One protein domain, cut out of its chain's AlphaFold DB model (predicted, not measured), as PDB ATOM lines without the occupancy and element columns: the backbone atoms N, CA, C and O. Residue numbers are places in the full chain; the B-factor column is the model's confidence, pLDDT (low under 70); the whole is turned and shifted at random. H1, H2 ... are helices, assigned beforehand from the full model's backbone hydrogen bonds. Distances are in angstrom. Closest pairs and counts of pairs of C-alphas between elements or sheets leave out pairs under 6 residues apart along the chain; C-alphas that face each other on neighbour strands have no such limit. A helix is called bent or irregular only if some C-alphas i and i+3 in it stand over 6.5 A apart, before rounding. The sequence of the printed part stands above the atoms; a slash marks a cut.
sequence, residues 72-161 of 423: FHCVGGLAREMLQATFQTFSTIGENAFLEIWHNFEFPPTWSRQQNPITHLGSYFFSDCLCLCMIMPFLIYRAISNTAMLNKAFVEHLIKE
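AT A GLANCE: This is residues 72 to 161 of the 423 residues of an uncharacterized protein of Rhizophagus irregularis (strain DAOM 181602 / DAOM 197198 / MUCL 43194) (UniProt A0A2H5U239). Two helices, H1 and H4, run the same way and meet near their first residues as a narrow V, and H2 crosses residues 139 to 143 of H4, beyond a kink in that helix. The short H3 packs on residues 80 to 87 of H1, while H5 lies off at one end of the longest axis and the loop of residues 104 to 116 reaches to the other end. The printed part has 90 residues with five named helices, H1 to H5 in chain order, and no named strand; the class is all helix. The whole is compact, with a radius of gyration of the C-alphas of 13.5 A and spans of 40 by 30 by 19 A.

HOW THE PARTS SIT: H1, residues 72 to 87, touches H4, residues 126 to 143, with residues 126 to 133 of H4 alone. They run the same way at a shallow tilt of 34 degrees, only just short of steep, and their closest C-alphas, Gly 76 and Phe 126, are 5.5 A apart. H2, residues 92 to 103, is close to H1 but not clearly touching: the closest C-alphas, Phe 87 and Glu 95, are 7.5 A apart. H2 touches residues 139 to 143 of H4 alone, with the C-alphas of Phe 98 and Ala 143 closest at 4.8 A; the two run opposite ways at a steep tilt of 69 degrees, only just short of about perpendicular. H3, residues 117 to 123, touches residues 80 to 87 of H1, the closest C-alphas being Phe 87 and Ile 118 at 6.3 A. H3 and H4 are near each other. H5, residues 152 to 161, touches no helix. Every O i to N i+4 pair is within hydrogen-bond range in H2 and H5, against 10 of 12 in H1, 11 of 14 in H4 and 1 of 3 in H3, where 1 of 4 O i to N i+3 pairs is within range.

IN THESE COORDINATES: H1 begins at C-alpha 72, (199.269, 222.117, 240.858), and is 22.7 A long; H2 is 16.5 A and H3 8.8 A. H3 is irregular, with C-alphas 119 and 122 7.9 A apart. H4 begins at C-alpha 126, (194.094, 220.415, 249.269), and is 24.1 A long. It is irregular too, with C-alphas 134 and 137 7.3 A apart, and has a kink of 53 degrees near residue 135. H5, 14.2 A long, ends at C-alpha 161, (211.290, 194.246, 244.128).

THE WHOLE: The two C-alphas farthest apart, those of Thr 110 and Lys 160, are 42.6 A apart. The printed part has no cut. The link from H2 to H3, 13 residues, is long. The mean pLDDT of the printed part is 84.9, and residues 72 to 76 are under 70.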
ATOM      1  N   PHE A  72     199.065 222.289 239.434       49.91
ATOM      2  CA  PHE A  72     199.269 222.117 240.858       49.91
ATOM      3  C   PHE A  72     198.055 221.479 241.523       49.91
ATOM      4  O   PHE A  72     198.290 220.583 242.313       49.91
ATOM      5  N   HIS A  73     196.799 221.753 241.139       57.59
ATOM      6  CA  HIS A  73     195.623 220.998 241.629       57.59
ATOM      7  C   HIS A  73     195.678 219.485 241.337       57.59
ATOM      8  O   HIS A  73     195.056 218.705 242.057       57.59
ATOM      9  N   CYS A  74     196.427 219.019 240.330       59.62
ATOM     10  CA  CYS A  74     196.643 217.574 240.179       59.62
ATOM     11  C   CYS A  74     197.570 217.023 241.279       59.62
ATOM     12  O   CYS A  74     197.364 215.908 241.755       59.62
ATOM     13  N   VAL A  75     198.519 217.836 241.760       61.16
ATOM     14  CA  VAL A  75     199.523 217.453 242.764       61.16
ATOM     15  C   VAL A  75     198.898 217.146 244.111       61.16
ATOM     16  O   VAL A  75     199.339 216.210 244.752       61.16
ATOM     17  N   GLY A  76     197.870 217.859 244.561       65.62
ATOM     18  CA  GLY A  76     197.259 217.560 245.865       65.62
ATOM     19  C   GLY A  76     196.203 216.457 245.802       65.62
ATOM     20  O   GLY A  76     195.995 215.773 246.799       65.62
ATOM     21  N   GLY A  77     195.614 216.197 244.626       72.19
ATOM     22  CA  GLY A  77     194.901 214.941 244.379       72.19
ATOM     23  C   GLY A  77     195.862 213.756 244.493       72.19
ATOM     24  O   GLY A  77     195.616 212.838 245.268       72.19
ATOM     25  N   LEU A  78     197.012 213.838 243.815       75.00
ATOM     26  CA  LEU A  78     198.100 212.866 243.944       75.00
ATOM     27  C   LEU A  78     198.629 212.778 245.380       75.00
ATOM     28  O   LEU A  78     198.807 211.677 245.879       75.00
ATOM     29  N   ALA A  79     198.827 213.902 246.068       76.25
ATOM     30  CA  ALA A  79     199.298 213.950 247.449       76.25
ATOM     31  C   ALA A  79     198.338 213.210 248.374       76.25
ATOM     32  O   ALA A  79     198.771 212.407 249.192       76.25
ATOM     33  N   ARG A  80     197.028 213.436 248.220       84.62
ATOM     34  CA  ARG A  80     196.014 212.735 249.004       84.62
ATOM     35  C   ARG A  80     196.050 211.233 248.745       84.62
ATOM     36  O   ARG A  80     196.068 210.470 249.704       84.62
ATOM     37  N   GLU A  81     196.099 210.812 247.483       86.00
ATOM     38  CA  GLU A  81     196.191 209.388 247.137       86.00
ATOM     39  C   GLU A  81     197.506 208.765 247.641       86.00
ATOM     40  O   GLU A  81     197.497 207.662 248.180       86.00
ATOM     41  N   MET A  82     198.629 209.486 247.565       84.69
ATOM     42  CA  MET A  82     199.916 209.052 248.120       84.69
ATOM     43  C   MET A  82     199.869 208.927 249.643       84.69
ATOM     44  O   MET A  82     200.368 207.943 250.182       84.69
ATOM     45  N   LEU A  83     199.267 209.889 250.347       89.50
ATOM     46  CA  LEU A  83     199.078 209.839 251.798       89.50
ATOM     47  C   LEU A  83     198.182 208.662 252.182       89.50
ATOM     48  O   LEU A  83     198.538 207.886 253.063       89.50
ATOM     49  N   GLN A  84     197.067 208.473 251.475       91.88
ATOM     50  CA  GLN A  84     196.161 207.351 251.695       91.88
ATOM     51  C   GLN A  84     196.865 206.008 251.486       91.88
ATOM     52  O   GLN A  84     196.803 205.147 252.364       91.88
ATOM     53  N   ALA A  85     197.575 205.844 250.368       89.44
ATOM     54  CA  ALA A  85     198.360 204.646 250.088       89.44
ATOM     55  C   ALA A  85     199.435 204.423 251.161       89.44
ATOM     56  O   ALA A  85     199.617 203.300 251.616       89.44
ATOM     57  N   THR A  86     200.093 205.492 251.617       89.81
ATOM     58  CA  THR A  86     201.088 205.442 252.697       89.81
ATOM     59  C   THR A  86     200.475 204.913 253.990       89.81
ATOM     60  O   THR A  86     201.018 203.975 254.566       89.81
ATOM     61  N   PHE A  87     199.329 205.438 254.431       93.00
ATOM     62  CA  PHE A  87     198.660 204.945 255.640       93.00
ATOM     63  C   PHE A  87     198.221 203.485 255.497       93.00
ATOM     64  O   PHE A  87     198.392 202.702 256.423       93.00
ATOM     65  N   GLN A  88     197.771 203.077 254.307       93.00
ATOM     66  CA  GLN A  88     197.458 201.677 254.000       93.00
ATOM     67  C   GLN A  88     198.681 200.752 254.012       93.00
ATOM     68  O   GLN A  88     198.516 199.533 253.994       93.00
ATOM     69  N   THR A  89     199.909 201.279 254.042       92.94
ATOM     70  CA  THR A  89     201.104 200.450 254.254       92.94
ATOM     71  C   THR A  89     201.345 200.127 255.722       92.94
ATOM     72  O   THR A  89     202.126 199.221 256.001       92.94
ATOM     73  N   PHE A  90     200.700 200.818 256.666       94.50
ATOM     74  CA  PHE A  90     200.902 200.591 258.093       94.50
ATOM     75  C   PHE A  90     200.093 199.391 258.582       94.50
ATOM     76  O   PHE A  90     198.938 199.190 258.216       94.50
ATOM     77  N   SER A  91     200.717 198.593 259.443       94.88
ATOM     78  CA  SER A  91     199.994 197.659 260.307       94.88
ATOM     79  C   SER A  91     199.322 198.427 261.446       94.88
ATOM     80  O   SER A  91     199.709 199.555 261.744       94.88
ATOM     81  N   THR A  92     198.432 197.783 262.201       94.81
ATOM     82  CA  THR A  92     197.843 198.374 263.415       94.81
ATOM     83  C   THR A  92     198.897 198.863 264.422       94.81
ATOM     84  O   THR A  92     198.701 199.875 265.090       94.81
ATOM     85  N   ILE A  93     200.047 198.182 264.524       94.94
ATOM     86  CA  ILE A  93     201.155 198.609 265.394       94.94
ATOM     87  C   ILE A  93     201.787 199.901 264.858       94.94
ATOM     88  O   ILE A  93     202.064 200.821 265.625       94.94
ATOM     89  N   GLY A  94     201.995 199.978 263.541       95.50
ATOM     90  CA  GLY A  94     202.551 201.160 262.885       95.50
ATOM     91  C   GLY A  94     201.620 202.362 262.923       95.50
ATOM     92  O   GLY A  94     202.086 203.467 263.176       95.50
ATOM     93  N   GLU A  95     200.314 202.152 262.751       96.12
ATOM     94  CA  GLU A  95     199.308 203.210 262.879       96.12
ATOM     95  C   GLU A  95     199.349 203.840 264.274       96.12
ATOM     96  O   GLU A  95     199.439 205.059 264.394       96.12
ATOM     97  N   ASN A  96     199.362 203.023 265.332       95.44
ATOM     98  CA  ASN A  96     199.412 203.523 266.706       95.44
ATOM     99  C   ASN A  96     200.694 204.318 266.989       95.44
ATOM    100  O   ASN A  96     200.625 205.409 267.554       95.44
ATOM    101  N   ALA A  97     201.850 203.816 266.552       94.88
ATOM    102  CA  ALA A  97     203.120 204.523 266.719       94.88
ATOM    103  C   ALA A  97     203.174 205.827 265.909       94.88
ATOM    104  O   ALA A  97     203.676 206.844 266.385       94.88
ATOM    105  N   PHE A  98     202.616 205.830 264.696       95.69
ATOM    106  CA  PHE A  98     202.479 207.047 263.905       95.69
ATOM    107  C   PHE A  98     201.618 208.084 264.627       95.69
ATOM    108  O   PHE A  98     202.001 209.251 264.687       95.69
ATOM    109  N   LEU A  99     200.487 207.674 265.208       95.25
ATOM    110  CA  LEU A  99     199.612 208.579 265.950       95.25
ATOM    111  C   LEU A  99     200.279 209.136 267.209       95.25
ATOM    112  O   LEU A  99     200.096 210.312 267.515       95.25
ATOM    113  N   GLU A 100     201.098 208.345 267.900       94.50
ATOM    114  CA  GLU A 100     201.886 208.823 269.037       94.50
ATOM    115  C   GLU A 100     202.864 209.936 268.626       94.50
ATOM    116  O   GLU A 100     202.909 210.992 269.264       94.50
ATOM    117  N   ILE A 101     203.597 209.752 267.522       92.75
ATOM    118  CA  ILE A 101     204.476 210.795 266.974       92.75
ATOM    119  C   ILE A 101     203.666 212.006 266.509       92.75
ATOM    120  O   ILE A 101     204.047 213.137 266.799       92.75
ATOM    121  N   TRP A 102     202.547 211.785 265.818       92.44
ATOM    122  CA  TRP A 102     201.671 212.840 265.308       92.44
ATOM    123  C   TRP A 102     201.135 213.741 266.423       92.44
ATOM    124  O   TRP A 102     201.164 214.964 266.298       92.44
ATOM    125  N   HIS A 103     200.675 213.153 267.530       90.31
ATOM    126  CA  HIS A 103     200.138 213.900 268.666       90.31
ATOM    127  C   HIS A 103     201.180 214.778 269.363       90.31
ATOM    128  O   HIS A 103     200.820 215.830 269.890       90.31
ATOM    129  N   ASN A 104     202.446 214.361 269.335       87.69
ATOM    130  CA  ASN A 104     203.562 215.065 269.964       87.69
ATOM    131  C   ASN A 104     204.382 215.904 268.970       87.69
ATOM    132  O   ASN A 104     205.413 216.463 269.342       87.69
ATOM    133  N   PHE A 105     203.971 215.977 267.702       86.12
ATOM    134  CA  PHE A 105     204.724 216.694 266.684       86.12
ATOM    135  C   PHE A 105     204.591 218.212 266.860       86.12
ATOM    136  O   PHE A 105     203.489 218.759 266.928       86.12
ATOM    137  N   GLU A 106     205.727 218.903 266.898       85.31
ATOM    138  CA  GLU A 106     205.794 220.361 266.991       85.31
ATOM    139  C   GLU A 106     205.528 220.987 265.616       85.31
ATOM    140  O   GLU A 106     206.412 221.078 264.761       85.31
ATOM    141  N   PHE A 107     204.285 221.407 265.382       78.94
ATOM    142  CA  PHE A 107     203.917 222.119 264.160       78.94
ATOM    143  C   PHE A 107     204.410 223.574 264.183       78.94
ATOM    144  O   PHE A 107     204.463 224.188 265.253       78.94
ATOM    145  N   PRO A 108     204.714 224.172 263.011       76.50
ATOM    146  CA  PRO A 108     204.994 225.599 262.919       76.50
ATOM    147  C   PRO A 108     203.869 226.437 263.550       76.50
ATOM    148  O   PRO A 108     202.697 226.115 263.346       76.50
ATOM    149  N   PRO A 109     204.175 227.553 264.241       71.62
ATOM    150  CA  PRO A 109     203.163 228.359 264.937       71.62
ATOM    151  C   PRO A 109     202.071 228.927 264.023       71.62
ATOM    152  O   PRO A 109     200.991 229.285 264.483       71.62
ATOM    153  N   THR A 110     202.360 229.043 262.727       77.56
ATOM    154  CA  THR A 110     201.438 229.548 261.705       77.56
ATOM    155  C   THR A 110     200.464 228.489 261.192       77.56
ATOM    156  O   THR A 110     199.562 228.826 260.427       77.56
ATOM    157  N   TRP A 111     200.629 227.217 261.568       76.19
ATOM    158  CA  TRP A 111     199.775 226.128 261.105       76.19
ATOM    159  C   TRP A 111     198.627 225.904 262.085       76.19
ATOM    160  O   TRP A 111     198.824 225.766 263.292       76.19
ATOM    161  N   SER A 112     197.406 225.828 261.559       74.62
ATOM    162  CA  SER A 112     196.260 225.392 262.349       74.62
ATOM    163  C   SER A 112     196.454 223.951 262.807       74.62
ATOM    164  O   SER A 112     197.000 223.121 262.075       74.62
ATOM    165  N   ARG A 113     195.961 223.635 264.007       74.12
ATOM    166  CA  ARG A 113     195.969 222.264 264.526       74.12
ATOM    167  C   ARG A 113     195.235 221.335 263.554       74.12
ATOM    168  O   ARG A 113     194.079 221.581 263.218       74.12
ATOM    169  N   GLN A 114     195.913 220.276 263.130       81.38
ATOM    170  CA  GLN A 114     195.421 219.327 262.134       81.38
ATOM    171  C   GLN A 114     194.692 218.144 262.806       81.38
ATOM    172  O   GLN A 114     194.998 217.783 263.947       81.38
ATOM    173  N   GLN A 115     193.699 217.563 262.122       88.56
ATOM    174  CA  GLN A 115     192.960 216.384 262.608       88.56
ATOM    175  C   GLN A 115     193.828 215.113 262.528       88.56
ATOM    176  O   GLN A 115     194.996 215.169 262.166       88.56
ATOM    177  N   ASN A 116     193.307 213.948 262.917       91.81
ATOM    178  CA  ASN A 116     194.020 212.693 262.670       91.81
ATOM    179  C   ASN A 116     194.017 212.400 261.154       91.81
ATOM    180  O   ASN A 116     192.934 212.202 260.593       91.81
ATOM    181  N   PRO A 117     195.183 212.336 260.488       91.44
ATOM    182  CA  PRO A 117     195.237 212.173 259.044       91.44
ATOM    183  C   PRO A 117     194.922 210.746 258.581       91.44
ATOM    184  O   PRO A 117     194.596 210.573 257.417       91.44
ATOM    185  N   ILE A 118     194.962 209.731 259.452       92.62
ATOM    186  CA  ILE A 118     194.592 208.352 259.093       92.62
ATOM    187  C   ILE A 118     193.072 208.244 258.930       92.62
ATOM    188  O   ILE A 118     192.579 207.726 257.931       92.62
ATOM    189  N   THR A 119     192.309 208.759 259.898       91.75
ATOM    190  CA  THR A 119     190.844 208.603 259.927       91.75
ATOM    191  C   THR A 119     190.096 209.747 259.250       91.75
ATOM    192  O   THR A 119     188.977 209.549 258.782       91.75
ATOM    193  N   HIS A 120     190.689 210.942 259.186       91.44
ATOM    194  CA  HIS A 120     190.030 212.146 258.677       91.44
ATOM    195  C   HIS A 120     190.671 212.714 257.411       91.44
ATOM    196  O   HIS A 120     190.368 213.850 257.063       91.44
ATOM    197  N   LEU A 121     191.481 211.944 256.666       89.38
ATOM    198  CA  LEU A 121     192.071 212.416 255.400       89.38
ATOM    199  C   LEU A 121     191.020 212.965 254.420       89.38
ATOM    200  O   LEU A 121     191.291 213.898 253.673       89.38
ATOM    201  N   GLY A 122     189.801 212.414 254.437       86.06
ATOM    202  CA  GLY A 122     188.688 212.886 253.607       86.06
ATOM    203  C   GLY A 122     188.193 214.300 253.937       86.06
ATOM    204  O   GLY A 122     187.542 214.916 253.098       86.06
ATOM    205  N   SER A 123     188.511 214.813 255.127       88.50
ATOM    206  CA  SER A 123     188.180 216.171 255.575       88.50
ATOM    207  C   SER A 123     189.273 217.193 255.256       88.50
ATOM    208  O   SER A 123     189.045 218.386 255.441       88.50
ATOM    209  N   TYR A 124     190.459 216.749 254.828       85.88
ATOM    210  CA  TYR A 124     191.590 217.637 254.575       85.88
ATOM    211  C   TYR A 124     191.340 218.441 253.307       85.88
ATOM    212  O   TYR A 124     190.962 217.891 252.266       85.88
ATOM    213  N   PHE A 125     191.596 219.746 253.378       83.81
ATOM    214  CA  PHE A 125     191.681 220.534 252.168       83.81
ATOM    215  C   PHE A 125     192.966 220.199 251.425       83.81
ATOM    216  O   PHE A 125     193.936 219.649 251.947       83.81
ATOM    217  N   PHE A 126     192.971 220.588 250.164       76.12
ATOM    218  CA  PHE A 126     194.094 220.415 249.269       76.12
ATOM    219  C   PHE A 126     195.426 220.925 249.851       76.12
ATOM    220  O   PHE A 126     196.442 220.232 249.807       76.12
ATOM    221  N   SER A 127     195.402 222.122 250.443       78.19
ATOM    222  CA  SER A 127     196.551 222.722 251.122       78.19
ATOM    223  C   SER A 127     197.019 221.896 252.317       78.19
ATOM    224  O   SER A 127     198.222 221.770 252.522       78.19
ATOM    225  N   ASP A 128     196.099 221.289 253.070       84.25
ATOM    226  CA  ASP A 128     196.442 220.462 254.228       84.25
ATOM    227  C   ASP A 128     197.171 219.186 253.789       84.25
ATOM    228  O   ASP A 128     198.171 218.812 254.398       84.25
ATOM    229  N   CYS A 129     196.733 218.546 252.696       84.19
ATOM    230  CA  CYS A 129     197.428 217.387 252.124       84.19
ATOM    231  C   CYS A 129     198.853 217.738 251.673       84.19
ATOM    232  O   CYS A 129     199.780 216.975 251.932       84.19
ATOM    233  N   LEU A 130     199.047 218.896 251.034       79.94
ATOM    234  CA  LEU A 130     200.378 219.343 250.612       79.94
ATOM    235  C   LEU A 130     201.293 219.635 251.806       79.94
ATOM    236  O   LEU A 130     202.422 219.147 251.845       79.94
ATOM    237  N   CYS A 131     200.795 220.374 252.799       82.00
ATOM    238  CA  CYS A 131     201.511 220.631 254.047       82.00
ATOM    239  C   CYS A 131     201.888 219.321 254.752       82.00
ATOM    240  O   CYS A 131     203.023 219.156 255.199       82.00
ATOM    241  N   LEU A 132     200.966 218.356 254.799       84.44
ATOM    242  CA  LEU A 132     201.216 217.049 255.392       84.44
ATOM    243  C   LEU A 132     202.299 216.280 254.628       84.44
ATOM    244  O   LEU A 132     203.212 215.754 255.257       84.44
ATOM    245  N   CYS A 133     202.270 216.274 253.292       82.31
ATOM    246  CA  CYS A 133     203.316 215.654 252.473       82.31
ATOM    247  C   CYS A 133     204.716 216.207 252.755       82.31
ATOM    248  O   CYS A 133     205.676 215.440 252.728       82.31
ATOM    249  N   MET A 134     204.848 217.503 253.060       78.44
ATOM    250  CA  MET A 134     206.148 218.104 253.384       78.44
ATOM    251  C   MET A 134     206.755 217.533 254.670       78.44
ATOM    252  O   MET A 134     207.969 217.353 254.751       78.44
ATOM    253  N   ILE A 135     205.923 217.244 255.674       82.88
ATOM    254  CA  ILE A 135     206.385 216.748 256.978       82.88
ATOM    255  C   ILE A 135     206.337 215.217 257.097       82.88
ATOM    256  O   ILE A 135     206.976 214.645 257.981       82.88
ATOM    257  N   MET A 136     205.617 214.543 256.196       85.75
ATOM    258  CA  MET A 136     205.378 213.101 256.237       85.75
ATOM    259  C   MET A 136     206.665 212.258 256.297       85.75
ATOM    260  O   MET A 136     206.703 211.342 257.118       85.75
ATOM    261  N   PRO A 137     207.750 212.554 255.547       82.88
ATOM    262  CA  PRO A 137     208.997 211.794 255.666       82.88
ATOM    263  C   PRO A 137     209.572 211.797 257.088       82.88
ATOM    264  O   PRO A 137     210.038 210.765 257.563       82.88
ATOM    265  N   PHE A 138     209.490 212.928 257.796       82.31
ATOM    266  CA  PHE A 138     209.978 213.045 259.172       82.31
ATOM    267  C   PHE A 138     209.092 212.282 260.156       82.31
ATOM    268  O   PHE A 138     209.603 211.643 261.074       82.31
ATOM    269  N   LEU A 139     207.772 212.334 259.958       87.25
ATOM    270  CA  LEU A 139     206.813 211.598 260.778       87.25
ATOM    271  C   LEU A 139     206.988 210.086 260.614       87.25
ATOM    272  O   LEU A 139     207.110 209.382 261.610       87.25
ATOM    273  N   ILE A 140     207.079 209.601 259.372       84.19
ATOM    274  CA  ILE A 140     207.322 208.185 259.072       84.19
ATOM    275  C   ILE A 140     208.660 207.744 259.657       84.19
ATOM    276  O   ILE A 140     208.711 206.713 260.315       84.19
ATOM    277  N   TYR A 141     209.726 208.523 259.461       84.50
ATOM    278  CA  TYR A 141     211.054 208.186 259.975       84.50
ATOM    279  C   TYR A 141     211.078 208.049 261.504       84.50
ATOM    280  O   TYR A 141     211.746 207.170 262.039       84.50
ATOM    281  N   ARG A 142     210.334 208.904 262.219       87.06
ATOM    282  CA  ARG A 142     210.217 208.834 263.684       87.06
ATOM    283  C   ARG A 142     209.301 207.703 264.153       87.06
ATOM    284  O   ARG A 142     209.540 207.151 265.221       87.06
ATOM    285  N   ALA A 143     208.259 207.384 263.390       86.69
ATOM    286  CA  ALA A 143     207.246 206.406 263.776       86.69
ATOM    287  C   ALA A 143     207.625 204.963 263.418       86.69
ATOM    288  O   ALA A 143     207.393 204.048 264.202       86.69
ATOM    289  N   ILE A 144     208.190 204.741 262.232       87.81
ATOM    290  CA  ILE A 144     208.427 203.411 261.671       87.81
ATOM    291  C   ILE A 144     209.885 203.019 261.895       87.81
ATOM    292  O   ILE A 144     210.780 203.405 261.150       87.81
ATOM    293  N   SER A 145     210.113 202.212 262.929       85.88
ATOM    294  CA  SER A 145     211.453 201.748 263.316       85.88
ATOM    295  C   SER A 145     211.796 200.348 262.802       85.88
ATOM    296  O   SER A 145     212.968 199.977 262.760       85.88
ATOM    297  N   ASN A 146     210.797 199.545 262.419       87.00
ATOM    298  CA  ASN A 146     211.002 198.187 261.916       87.00
ATOM    299  C   ASN A 146     209.856 197.718 261.001       87.00
ATOM    300  O   ASN A 146     208.794 198.338 260.921       87.00
ATOM    301  N   THR A 147     210.067 196.588 260.324       86.62
ATOM    302  CA  THR A 147     209.144 196.053 259.310       86.62
ATOM    303  C   THR A 147     207.845 195.479 259.873       86.62
ATOM    304  O   THR A 147     206.869 195.417 259.133       86.62
ATOM    305  N   ALA A 148     207.776 195.106 261.157       90.00
ATOM    306  CA  ALA A 148     206.539 194.604 261.770       90.00
ATOM    307  C   ALA A 148     205.470 195.699 261.916       90.00
ATOM    308  O   ALA A 148     204.294 195.399 262.105       90.00
ATOM    309  N   MET A 149     205.877 196.966 261.810       92.38
ATOM    310  CA  MET A 149     204.992 198.128 261.832       92.38
ATOM    311  C   MET A 149     204.317 198.362 260.476       92.38
ATOM    312  O   MET A 149     203.358 199.126 260.399       92.38
ATOM    313  N   LEU A 150     204.748 197.662 259.426       93.19
ATOM    314  CA  LEU A 150     204.187 197.739 258.083       93.19
ATOM    315  C   LEU A 150     203.378 196.480 257.749       93.19
ATOM    316  O   LEU A 150     203.590 195.400 258.299       93.19
ATOM    317  N   ASN A 151     202.449 196.614 256.812       93.81
ATOM    318  CA  ASN A 151     201.637 195.513 256.328       93.81
ATOM    319  C   ASN A 151     202.499 194.467 255.626       93.81
ATOM    320  O   ASN A 151     203.297 194.773 254.740       93.81
ATOM    321  N   LYS A 152     202.286 193.199 255.990       91.00
ATOM    322  CA  LYS A 152     203.099 192.070 255.522       91.00
ATOM    323  C   LYS A 152     203.175 191.980 253.994       91.00
ATOM    324  O   LYS A 152     204.268 191.853 253.461       91.00
ATOM    325  N   ALA A 153     202.046 192.119 253.296       89.00
ATOM    326  CA  ALA A 153     202.008 192.067 251.832       89.00
ATOM    327  C   ALA A 153     202.835 193.189 251.175       89.00
ATOM    328  O   ALA A 153     203.497 192.966 250.163       89.00
ATOM    329  N   PHE A 154     202.834 194.384 251.771       87.75
ATOM    330  CA  PHE A 154     203.644 195.506 251.304       87.75
ATOM    331  C   PHE A 154     205.138 195.242 251.525       87.75
ATOM    332  O   PHE A 154     205.939 195.414 250.611       87.75
ATOM    333  N   VAL A 155     205.505 194.747 252.710       87.62
ATOM    334  CA  VAL A 155     206.886 194.364 253.031       87.62
ATOM    335  C   VAL A 155     207.382 193.261 252.094       87.62
ATOM    336  O   VAL A 155     208.471 193.379 251.547       87.62
ATOM    337  N   GLU A 156     206.588 192.219 251.853       88.25
ATOM    338  CA  GLU A 156     206.930 191.133 250.925       88.25
ATOM    339  C   GLU A 156     207.116 191.636 249.489       88.25
ATOM    340  O   GLU A 156     208.053 191.216 248.807       88.25
ATOM    341  N   HIS A 157     206.270 192.566 249.039       84.00
ATOM    342  CA  HIS A 157     206.422 193.206 247.736       84.00
ATOM    343  C   HIS A 157     207.731 194.001 247.642       84.00
ATOM    344  O   HIS A 157     208.498 193.787 246.707       84.00
ATOM    345  N   LEU A 158     208.041 194.842 248.635       79.75
ATOM    346  CA  LEU A 158     209.301 195.592 248.670       79.75
ATOM    347  C   LEU A 158     210.520 194.667 248.723       79.75
ATOM    348  O   LEU A 158     211.486 194.894 248.004       79.75
ATOM    349  N   ILE A 159     210.473 193.613 249.539       82.81
ATOM    350  CA  ILE A 159     211.551 192.622 249.626       82.81
ATOM    351  C   ILE A 159     211.762 191.942 248.278       82.81
ATOM    352  O   ILE A 159     212.904 191.701 247.909       82.81
ATOM    353  N   LYS A 160     210.693 191.637 247.538       80.44
ATOM    354  CA  LYS A 160     210.783 191.036 246.206       80.44
ATOM    355  C   LYS A 160     211.398 192.005 245.190       80.44
ATOM    356  O   LYS A 160     212.366 191.630 244.525       80.44
ATOM    357  N   GLU A 161     210.857 193.218 245.089       72.50
ATOM    358  CA  GLU A 161     211.290 194.246 244.128       72.50
ATOM    359  C   GLU A 161     212.731 194.710 244.384       72.50
ATOM    360  O   GLU A 161     213.529 194.819 243.457       72.50
TER     361      GLU A 161